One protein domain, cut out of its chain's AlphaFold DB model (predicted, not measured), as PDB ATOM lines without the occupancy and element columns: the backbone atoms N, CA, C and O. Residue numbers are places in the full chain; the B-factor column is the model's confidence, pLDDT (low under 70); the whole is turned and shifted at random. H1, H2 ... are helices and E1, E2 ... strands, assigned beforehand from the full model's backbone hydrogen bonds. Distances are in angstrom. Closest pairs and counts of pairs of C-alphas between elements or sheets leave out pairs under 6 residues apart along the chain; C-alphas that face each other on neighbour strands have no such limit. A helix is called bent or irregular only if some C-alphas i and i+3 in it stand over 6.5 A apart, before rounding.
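AT A GLANCE: This is residues 16 to 85 of the 96 residues of an uncharacterized protein of Pseudomonas sp. NZIPFR-PS5 (UniProt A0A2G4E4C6). Two helices of unequal length, H1 and H2, lie side by side and run the same way, with a small hairpin of two strands, E1 and E2, over one side of the pair; H1 faces both strands with its residues 20 to 24, while the long H2 comes near them chiefly at its start, residues 59 to 63, and mainly at E2. H2 is sharply kinked near residue 79, and the long stretch of residues 45 to 58 loops away past the end of E2 and folds back to pair briefly with it before H2 begins. The printed part has 70 residues, with two named helices and two named strands in the order H1, E1, E2, H2, a two-stranded antiparallel sheet in the order E1, E2, and the class mostly helix. It is compact, with a radius of gyration of the C-alphas of 11.7 A, and the C-alphas span 35 by 28 by 16 A.

HOW THE PARTS SIT: H1, residues 18 to 26, is followed after a tight link by E1, residues 31 to 34. The closest C-alphas of these two are those of Glu 24 and Trp 31, 7.1 A apart. E1 and E2, residues 40 to 44, form a hairpin of antiparallel neighbours, with 143 degrees between their directions. N 33 and O 41, 2.8 A apart, and N 31 and O 43, 2.9 A apart, are within hydrogen-bond range. Residues 43 to 44 of E2 also pair antiparallel with residues 51 to 52, a stretch too short to be named. The closest C-alphas of H1 and E2 are those of Glu 24 and Phe 42, 7.9 A apart. H2, residues 59 to 85, touches H1 at a shallow tilt of 22 degrees, the same way, and their closest C-alphas, those of Thr 20 and Glu 63, are 5.4 A apart. The closest C-alphas of E2 and H2 are those of Gln 40 and Pro 59, 6.2 A apart. E1 and H2 are apart. In H1 every O i to N i+4 pair is within hydrogen-bond range; in H2 19 of 23 are.

IN THESE COORDINATES: H1 begins at C-alpha 18, (-5.917, -11.311, -0.490), and residues 18 to 26 measure 12.2 A from first to last C-alpha. E1, residues 31 to 34, measures 9.3 A, and E2, residues 40 to 44, 13.0 A. H2, residues 59 to 85, begins at C-alpha 59, (-8.762, -21.735, 4.443), and ends at C-alpha 85, (-12.284, -13.220, -20.119), 26.2 A away. H2 is irregular: C-alphas 79 and 82 are 8.4 A apart, and it has a kink of 73 degrees near residue 79.

THE WHOLE: The two C-alphas farthest apart, those of Asp 37 and Ala 82, are 35.2 A apart. The printed part, residues 16 to 85, has no cut. The link from E2 to H2, 14 residues, is long; those from H1 to E1 and from E1 to E2 are tight. The mean pLDDT of the printed part is 97.0, and no printed residue is under 70.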
ATOM      1  N   ASP A  16      -8.849 -10.010   4.268       90.19
ATOM      2  CA  ASP A  16      -8.468 -11.106   5.157       90.19
ATOM      3  C   ASP A  16      -7.855 -12.291   4.368       90.19
ATOM      4  O   ASP A  16      -7.027 -13.015   4.916       90.19
ATOM      5  N   TRP A  17      -8.179 -12.419   3.071       94.75
ATOM      6  CA  TRP A  17      -7.755 -13.478   2.138       94.75
ATOM      7  C   TRP A  17      -7.304 -12.918   0.768       94.75
ATOM      8  O   TRP A  17      -7.914 -13.225  -0.270       94.75
ATOM      9  N   PRO A  18      -6.300 -12.022   0.729       96.88
ATOM     10  CA  PRO A  18      -5.917 -11.311  -0.490       96.88
ATOM     11  C   PRO A  18      -5.473 -12.232  -1.635       96.88
ATOM     12  O   PRO A  18      -5.819 -11.955  -2.782       96.88
ATOM     13  N   PHE A  19      -4.753 -13.323  -1.364       98.25
ATOM     14  CA  PHE A  19      -4.215 -14.192  -2.415       98.25
ATOM     15  C   PHE A  19      -5.252 -15.174  -2.945       98.25
ATOM     16  O   PHE A  19      -5.311 -15.395  -4.152       98.25
ATOM     17  N   THR A  20      -6.117 -15.715  -2.087       97.75
ATOM     18  CA  THR A  20      -7.285 -16.486  -2.534       97.75
ATOM     19  C   THR A  20      -8.186 -15.604  -3.407       97.75
ATOM     20  O   THR A  20      -8.571 -16.006  -4.502       97.75
ATOM     21  N   THR A  21      -8.438 -14.357  -2.991       96.44
ATOM     22  CA  THR A  21      -9.204 -13.380  -3.790       96.44
ATOM     23  C   THR A  21      -8.527 -13.064  -5.130       96.44
ATOM     24  O   THR A  21      -9.191 -12.934  -6.162       96.44
ATOM     25  N   GLU A  22      -7.198 -12.939  -5.144       97.81
ATOM     26  CA  GLU A  22      -6.452 -12.704  -6.379       97.81
ATOM     27  C   GLU A  22      -6.558 -13.905  -7.329       97.81
ATOM     28  O   GLU A  22      -6.831 -13.715  -8.512       97.81
ATOM     29  N   VAL A  23      -6.432 -15.137  -6.828       98.00
ATOM     30  CA  VAL A  23      -6.603 -16.352  -7.643       98.00
ATOM     31  C   VAL A  23      -8.016 -16.456  -8.218       98.00
ATOM     32  O   VAL A  23      -8.153 -16.780  -9.394       98.00
ATOM     33  N   GLU A  24      -9.057 -16.118  -7.452       96.06
ATOM     34  CA  GLU A  24     -10.439 -16.060  -7.960       96.06
ATOM     35  C   GLU A  24     -10.580 -15.060  -9.124       96.06
ATOM     36  O   GLU A  24     -11.298 -15.310 -10.093       96.06
ATOM     37  N   THR A  25      -9.842 -13.949  -9.068       95.88
ATOM     38  CA  THR A  25      -9.815 -12.944 -10.142       95.88
ATOM     39  C   THR A  25      -9.020 -13.425 -11.359       95.88
ATOM     40  O   THR A  25      -9.429 -13.181 -12.492       95.88
ATOM     41  N   LEU A  26      -7.896 -14.113 -11.141       97.88
ATOM     42  CA  LEU A  26      -7.011 -14.620 -12.196       97.88
ATOM     43  C   LEU A  26      -7.567 -15.869 -12.893       97.88
ATOM     44  O   LEU A  26      -7.251 -16.114 -14.051       97.88
ATOM     45  N   VAL A  27      -8.376 -16.680 -12.214       96.88
ATOM     46  CA  VAL A  27      -8.948 -17.924 -12.748       96.88
ATOM     47  C   VAL A  27     -10.471 -17.813 -12.742       96.88
ATOM     48  O   VAL A  27     -11.169 -18.531 -12.038       96.88
ATOM     49  N   THR A  28     -10.993 -16.909 -13.570       94.38
ATOM     50  CA  THR A  28     -12.413 -16.500 -13.636       94.38
ATOM     51  C   THR A  28     -13.428 -17.627 -13.883       94.38
ATOM     52  O   THR A  28     -14.635 -17.416 -13.729       94.38
ATOM     53  N   VAL A  29     -12.961 -18.796 -14.325       95.06
ATOM     54  CA  VAL A  29     -13.766 -20.007 -14.557       95.06
ATOM     55  C   VAL A  29     -13.872 -20.905 -13.325       95.06
ATOM     56  O   VAL A  29     -14.765 -21.745 -13.263       95.06
ATOM     57  N   ALA A  30     -12.968 -20.750 -12.355       95.50
ATOM     58  CA  ALA A  30     -12.951 -21.545 -11.140       95.50
ATOM     59  C   ALA A  30     -13.826 -20.909 -10.058       95.50
ATOM     60  O   ALA A  30     -13.856 -19.693  -9.882       95.50
ATOM     61  N   TRP A  31     -14.488 -21.758  -9.281       94.88
ATOM     62  CA  TRP A  31     -15.177 -21.374  -8.058       94.88
ATOM     63  C   TRP A  31     -14.358 -21.814  -6.852       94.88
ATOM     64  O   TRP A  31     -13.801 -22.913  -6.852       94.88
ATOM     65  N   LEU A  32     -14.338 -20.990  -5.803       96.19
ATOM     66  CA  LEU A  32     -13.883 -21.427  -4.489       96.19
ATOM     67  C   LEU A  32     -14.988 -22.265  -3.831       96.19
ATOM     68  O   LEU A  32     -15.959 -21.748  -3.276       96.19
ATOM     69  N   GLU A  33     -14.871 -23.583  -3.933       95.31
ATOM     70  CA  GLU A  33     -15.809 -24.518  -3.328       95.31
ATOM     71  C   GLU A  33     -15.418 -24.819  -1.882       95.31
ATOM     72  O   GLU A  33     -14.353 -25.368  -1.627       95.31
ATOM     73  N   GLU A  34     -16.313 -24.514  -0.942       95.56
ATOM     74  CA  GLU A  34     -16.260 -25.010   0.436       95.56
ATOM     75  C   GLU A  34     -16.965 -26.371   0.550       95.56
ATOM     76  O   GLU A  34     -18.078 -26.553   0.034       95.56
ATOM     77  N   PHE A  35     -16.316 -27.315   1.231       94.88
ATOM     78  CA  PHE A  35     -16.811 -28.666   1.489       94.88
ATOM     79  C   PHE A  35     -17.385 -28.805   2.907       94.88
ATOM     80  O   PHE A  35     -17.166 -27.970   3.776       94.88
ATOM     81  N   GLU A  36     -18.096 -29.909   3.170       94.75
ATOM     82  CA  GLU A  36     -18.757 -30.162   4.465       94.75
ATOM     83  C   GLU A  36     -17.807 -30.192   5.676       94.75
ATOM     84  O   GLU A  36     -18.247 -29.955   6.799       94.75
ATOM     85  N   ASP A  37     -16.521 -30.483   5.467       94.75
ATOM     86  CA  ASP A  37     -15.496 -30.475   6.519       94.75
ATOM     87  C   ASP A  37     -14.816 -29.108   6.710       94.75
ATOM     88  O   ASP A  37     -13.894 -29.003   7.515       94.75
ATOM     89  N   GLY A  38     -15.272 -28.066   6.004       94.88
ATOM     90  CA  GLY A  38     -14.755 -26.697   6.094       94.88
ATOM     91  C   GLY A  38     -13.510 -26.425   5.245       94.88
ATOM     92  O   GLY A  38     -13.050 -25.286   5.182       94.88
ATOM     93  N   THR A  39     -12.969 -27.439   4.568       97.94
ATOM     94  CA  THR A  39     -11.889 -27.234   3.596       97.94
ATOM     95  C   THR A  39     -12.419 -26.591   2.314       97.94
ATOM     96  O   THR A  39     -13.611 -26.665   2.004       97.94
ATOM     97  N   GLN A  40     -11.525 -25.967   1.554       98.00
ATOM     98  CA  GLN A  40     -11.820 -25.221   0.340       98.00
ATOM     99  C   GLN A  40     -10.931 -25.661  -0.832       98.00
ATOM    100  O   GLN A  40      -9.816 -26.152  -0.632       98.00
ATOM    101  N   GLN A  41     -11.425 -25.493  -2.063       98.19
ATOM    102  CA  GLN A  41     -10.686 -25.788  -3.295       98.19
ATOM    103  C   GLN A  41     -11.147 -24.907  -4.463       98.19
ATOM    104  O   GLN A  41     -12.345 -24.691  -4.627       98.19
ATOM    105  N   PHE A  42     -10.219 -24.469  -5.318       98.12
ATOM    106  CA  PHE A  42     -10.554 -23.880  -6.613       98.12
ATOM    107  C   PHE A  42     -10.858 -24.966  -7.648       98.12
ATOM    108  O   PHE A  42      -9.988 -25.779  -7.989       98.12
ATOM    109  N   ILE A  43     -12.085 -24.961  -8.164       97.62
ATOM    110  CA  ILE A  43     -12.602 -25.983  -9.079       97.62
ATOM    111  C   ILE A  43     -13.561 -25.381 -10.112       97.62
ATOM    112  O   ILE A  43     -14.428 -24.574  -9.787       97.62
ATOM    113  N   ASP A  44     -13.429 -25.813 -11.364       96.75
ATOM    114  CA  ASP A  44     -14.481 -25.696 -12.378       96.75
ATOM    115  C   ASP A  44     -15.202 -27.050 -12.461       96.75
ATOM    116  O   ASP A  44     -14.728 -28.003 -13.091       96.75
ATOM    117  N   ALA A  45     -16.318 -27.145 -11.733       93.88
ATOM    118  CA  ALA A  45     -17.112 -28.362 -11.583       93.88
ATOM    119  C   ALA A  45     -18.087 -28.604 -12.749       93.88
ATOM    120  O   ALA A  45     -18.725 -29.655 -12.794       93.88
ATOM    121  N   ASP A  46     -18.208 -27.654 -13.683       92.88
ATOM    122  CA  ASP A  46     -19.078 -27.790 -14.855       92.88
ATOM    123  C   ASP A  46     -18.426 -28.648 -15.961       92.88
ATOM    124  O   ASP A  46     -19.093 -29.024 -16.929       92.88
ATOM    125  N   GLN A  47     -17.137 -28.989 -15.817       94.75
ATOM    126  CA  GLN A  47     -16.396 -29.858 -16.738       94.75
ATOM    127  C   GLN A  47     -16.457 -31.338 -16.332       94.75
ATOM    128  O   GLN A  47     -16.571 -31.680 -15.156       94.75
ATOM    129  N   GLU A  48     -16.306 -32.232 -17.315       93.19
ATOM    130  CA  GLU A  48     -16.201 -33.683 -17.113       93.19
ATOM    131  C   GLU A  48     -14.926 -34.222 -17.801       93.19
ATOM    132  O   GLU A  48     -14.895 -34.312 -19.035       93.19
ATOM    133  N   PRO A  49     -13.869 -34.589 -17.046       92.62
ATOM    134  CA  PRO A  49     -13.743 -34.459 -15.589       92.62
ATOM    135  C   PRO A  49     -13.591 -32.987 -15.139       92.62
ATOM    136  O   PRO A  49     -13.144 -32.162 -15.938       92.62
ATOM    137  N   PRO A  50     -13.889 -32.654 -13.866       95.88
ATOM    138  CA  PRO A  50     -13.705 -31.301 -13.339       95.88
ATOM    139  C   PRO A  50     -12.267 -30.802 -13.481       95.88
ATOM    140  O   PRO A  50     -11.314 -31.560 -13.269       95.88
ATOM    141  N   HIS A  51     -12.098 -29.516 -13.781       97.81
ATOM    142  CA  HIS A  51     -10.774 -28.897 -13.770       97.81
ATOM    143  C   HIS A  51     -10.451 -28.394 -12.362       97.81
ATOM    144  O   HIS A  51     -11.203 -27.619 -11.773       97.81
ATOM    145  N   ILE A  52      -9.316 -28.841 -11.827       97.88
ATOM    146  CA  ILE A  52      -8.857 -28.523 -10.476       97.88
ATOM    147  C   ILE A  52      -7.709 -27.524 -10.559       97.88
ATOM    148  O   ILE A  52      -6.738 -27.770 -11.274       97.88
ATOM    149  N   TYR A  53      -7.791 -26.441  -9.787       98.19
ATOM    150  CA  TYR A  53      -6.796 -25.365  -9.807       98.19
ATOM    151  C   TYR A  53      -6.067 -25.190  -8.476       98.19
ATOM    152  O   TYR A  53      -5.119 -24.418  -8.419       98.19
ATOM    153  N   SER A  54      -6.459 -25.902  -7.417       98.44
ATOM    154  CA  SER A  54      -5.727 -25.955  -6.146       98.44
ATOM    155  C   SER A  54      -5.889 -27.328  -5.476       98.44
ATOM    156  O   SER A  54      -6.837 -28.060  -5.783       98.44
ATOM    157  N   PRO A  55      -5.025 -27.708  -4.519       98.19
ATOM    158  CA  PRO A  55      -5.358 -28.762  -3.565       98.19
ATOM    159  C   PRO A  55      -6.568 -28.352  -2.707       98.19
ATOM    160  O   PRO A  55      -6.863 -27.164  -2.552       98.19
ATOM    161  N   ARG A  56      -7.258 -29.345  -2.135       98.00
ATOM    162  CA  ARG A  56      -8.303 -29.142  -1.123       98.00
ATOM    163  C   ARG A  56      -7.646 -28.971   0.246       98.00
ATOM    164  O   ARG A  56      -6.985 -29.897   0.715       98.00
ATOM    165  N   LEU A  57      -7.793 -27.799   0.853       98.50
ATOM    166  CA  LEU A  57      -7.070 -27.390   2.062       98.50
ATOM    167  C   LEU A  57      -7.972 -26.591   3.007       98.50
ATOM    168  O   LEU A  57      -8.967 -26.024   2.575       98.50
ATOM    169  N   ASP A  58      -7.608 -26.495   4.285       98.19
ATOM    170  CA  ASP A  58      -8.221 -25.515   5.192       98.19
ATOM    171  C   ASP A  58      -7.982 -24.076   4.686       98.19
ATOM    172  O   ASP A  58      -6.932 -23.832   4.081       98.19
ATOM    173  N   PRO A  59      -8.863 -23.099   4.982       97.12
ATOM    174  CA  PRO A  59      -8.762 -21.735   4.443       97.12
ATOM    175  C   PRO A  59      -7.387 -21.071   4.642       97.12
ATOM    176  O   PRO A  59      -6.789 -20.564   3.697       97.12
ATOM    177  N   GLU A  60      -6.800 -21.166   5.843       97.75
ATOM    178  CA  GLU A  60      -5.460 -20.620   6.130       97.75
ATOM    179  C   GLU A  60      -4.328 -21.329   5.374       97.75
ATOM    180  O   GLU A  60      -3.268 -20.755   5.109       97.75
ATOM    181  N   ALA A  61      -4.490 -22.619   5.085       98.50
ATOM    182  CA  ALA A  61      -3.525 -23.369   4.292       98.50
ATOM    183  C   ALA A  61      -3.679 -23.051   2.799       98.50
ATOM    184  O   ALA A  61      -2.664 -22.934   2.113       98.50
ATOM    185  N   LEU A  62      -4.912 -22.853   2.326       98.62
ATOM    186  CA  LEU A  62      -5.195 -22.446   0.955       98.62
ATOM    187  C   LEU A  62      -4.667 -21.038   0.662       98.62
ATOM    188  O   LEU A  62      -3.990 -20.856  -0.341       98.62
ATOM    189  N   GLU A  63      -4.857 -20.080   1.568       98.50
ATOM    190  CA  GLU A  63      -4.326 -18.721   1.405       98.50
ATOM    191  C   GLU A  63      -2.802 -18.712   1.258       98.50
ATOM    192  O   GLU A  63      -2.263 -18.119   0.324       98.50
ATOM    193  N   ARG A  64      -2.091 -19.441   2.129       98.62
ATOM    194  CA  ARG A  64      -0.624 -19.582   2.045       98.62
ATOM    195  C   ARG A  64      -0.180 -20.311   0.782       98.62
ATOM    196  O   ARG A  64       0.891 -20.027   0.245       98.62
ATOM    197  N   PHE A  65      -0.975 -21.271   0.317       98.69
ATOM    198  CA  PHE A  65      -0.730 -21.952  -0.946       98.69
ATOM    199  C   PHE A  65      -0.851 -20.973  -2.122       98.69
ATOM    200  O   PHE A  65       0.070 -20.889  -2.935       98.69
ATOM    201  N   CYS A  66      -1.928 -20.186  -2.172       98.56
ATOM    202  CA  CYS A  66      -2.136 -19.154  -3.183       98.56
ATOM    203  C   CYS A  66      -1.023 -18.101  -3.148       98.56
ATOM    204  O   CYS A  66      -0.481 -17.781  -4.200       98.56
ATOM    205  N   GLU A  67      -0.606 -17.642  -1.964       98.62
ATOM    206  CA  GLU A  67       0.543 -16.740  -1.795       98.62
ATOM    207  C   GLU A  67       1.827 -17.335  -2.391       98.62
ATOM    208  O   GLU A  67       2.521 -16.689  -3.177       98.62
ATOM    209  N   THR A  68       2.132 -18.593  -2.054       98.69
ATOM    210  CA  THR A  68       3.363 -19.274  -2.487       98.69
ATOM    211  C   THR A  68       3.443 -19.412  -4.009       98.69
ATOM    212  O   THR A  68       4.534 -19.344  -4.579       98.69
ATOM    213  N   TYR A  69       2.300 -19.602  -4.673       98.56
ATOM    214  CA  TYR A  69       2.227 -19.915  -6.102       98.56
ATOM    215  C   TYR A  69       1.570 -18.823  -6.951       98.56
ATOM    216  O   TYR A  69       1.261 -19.070  -8.118       98.56
ATOM    217  N   ILE A  70       1.395 -17.610  -6.419       98.50
ATOM    218  CA  ILE A  70       0.650 -16.547  -7.108       98.50
ATOM    219  C   ILE A  70       1.217 -16.224  -8.497       98.50
ATOM    220  O   ILE A  70       0.469 -16.024  -9.450       98.50
ATOM    221  N   GLU A  71       2.539 -16.279  -8.657       98.50
ATOM    222  CA  GLU A  71       3.201 -16.029  -9.942       98.50
ATOM    223  C   GLU A  71       2.859 -17.077 -11.015       98.50
ATOM    224  O   GLU A  71       2.809 -16.753 -12.204       98.50
ATOM    225  N   LEU A  72       2.573 -18.324 -10.621       98.38
ATOM    226  CA  LEU A  72       2.113 -19.351 -11.560       98.38
ATOM    227  C   LEU A  72       0.689 -19.060 -12.035       98.38
ATOM    228  O   LEU A  72       0.410 -19.217 -13.221       98.38
ATOM    229  N   TYR A  73      -0.184 -18.580 -11.144       98.50
ATOM    230  CA  TYR A  73      -1.532 -18.150 -11.519       98.50
ATOM    231  C   TYR A  73      -1.514 -16.921 -12.423       98.50
ATOM    232  O   TYR A  73      -2.226 -16.905 -13.422       98.50
ATOM    233  N   ARG A  74      -0.662 -15.930 -12.132       98.50
ATOM    234  CA  ARG A  74      -0.465 -14.756 -12.999       98.50
ATOM    235  C   ARG A  74       0.023 -15.166 -14.385       98.50
ATOM    236  O   ARG A  74      -0.569 -14.783 -15.385       98.50
ATOM    237  N   THR A  75       1.033 -16.035 -14.446       98.38
ATOM    238  CA  THR A  75       1.548 -16.560 -15.720       98.38
ATOM    239  C   THR A  75       0.476 -17.333 -16.486       98.38
ATOM    240  O   THR A  75       0.346 -17.179 -17.699       98.38
ATOM    241  N   PHE A  76      -0.302 -18.172 -15.797       98.31
ATOM    242  CA  PHE A  76      -1.411 -18.899 -16.408       98.31
ATOM    243  C   PHE A  76      -2.465 -17.941 -16.968       98.31
ATOM    244  O   PHE A  76      -2.877 -18.104 -18.116       98.31
ATOM    245  N   HIS A  77      -2.856 -16.925 -16.195       98.31
ATOM    246  CA  HIS A  77      -3.775 -15.892 -16.650       98.31
ATOM    247  C   HIS A  77      -3.240 -15.195 -17.901       98.31
ATOM    248  O   HIS A  77      -3.925 -15.189 -18.912       98.31
ATOM    249  N   ASP A  78      -2.002 -14.704 -17.899       98.38
ATOM    250  CA  ASP A  78      -1.430 -13.980 -19.043       98.38
ATOM    251  C   ASP A  78      -1.392 -14.826 -20.330       98.38
ATOM    252  O   ASP A  78      -1.594 -14.319 -21.434       98.38
ATOM    253  N   VAL A  79      -1.165 -16.138 -20.209       98.38
ATOM    254  CA  VAL A  79      -1.181 -17.067 -21.353       98.38
ATOM    255  C   VAL A  79      -2.603 -17.321 -21.870       98.38
ATOM    256  O   VAL A  79      -2.786 -17.605 -23.059       98.38
ATOM    257  N   HIS A  80      -3.612 -17.219 -21.004       98.19
ATOM    258  CA  HIS A  80      -4.991 -17.629 -21.276       98.19
ATOM    259  C   HIS A  80      -6.030 -16.504 -21.143       98.19
ATOM    260  O   HIS A  80      -7.226 -16.786 -21.220       98.19
ATOM    261  N   GLU A  81      -5.598 -15.247 -21.019       97.38
ATOM    262  CA  GLU A  81      -6.414 -14.066 -20.685       97.38
ATOM    263  C   GLU A  81      -7.683 -14.003 -21.537       97.38
ATOM    264  O   GLU A  81      -8.796 -14.014 -21.022       97.38
ATOM    265  N   ALA A  82      -7.538 -14.088 -22.862       97.69
ATOM    266  CA  ALA A  82      -8.670 -14.000 -23.780       97.69
ATOM    267  C   ALA A  82      -9.711 -15.129 -23.617       97.69
ATOM    268  O   ALA A  82     -10.875 -14.928 -23.963       97.69
ATOM    269  N   ALA A  83      -9.304 -16.319 -23.168       97.69
ATOM    270  CA  ALA A  83     -10.214 -17.433 -22.903       97.69
ATOM    271  C   ALA A  83     -10.906 -17.251 -21.544       97.69
ATOM    272  O   ALA A  83     -12.128 -17.377 -21.451       97.69
ATOM    273  N   LEU A  84     -10.145 -16.866 -20.517       96.62
ATOM    274  CA  LEU A  84     -10.649 -16.595 -19.168       96.62
ATOM    275  C   LEU A  84     -11.631 -15.410 -19.155       96.62
ATOM    276  O   LEU A  84     -12.701 -15.507 -18.551       96.62
ATOM    277  N   ASP A  85     -11.365 -14.350 -19.917       95.44
ATOM    278  CA  ASP A  85     -12.284 -13.220 -20.119       95.44
ATOM    279  C   ASP A  85     -13.626 -13.655 -20.723       95.44
ATOM    280  O   ASP A  85     -14.690 -13.129 -20.384       95.44
TER     281      ASP A  85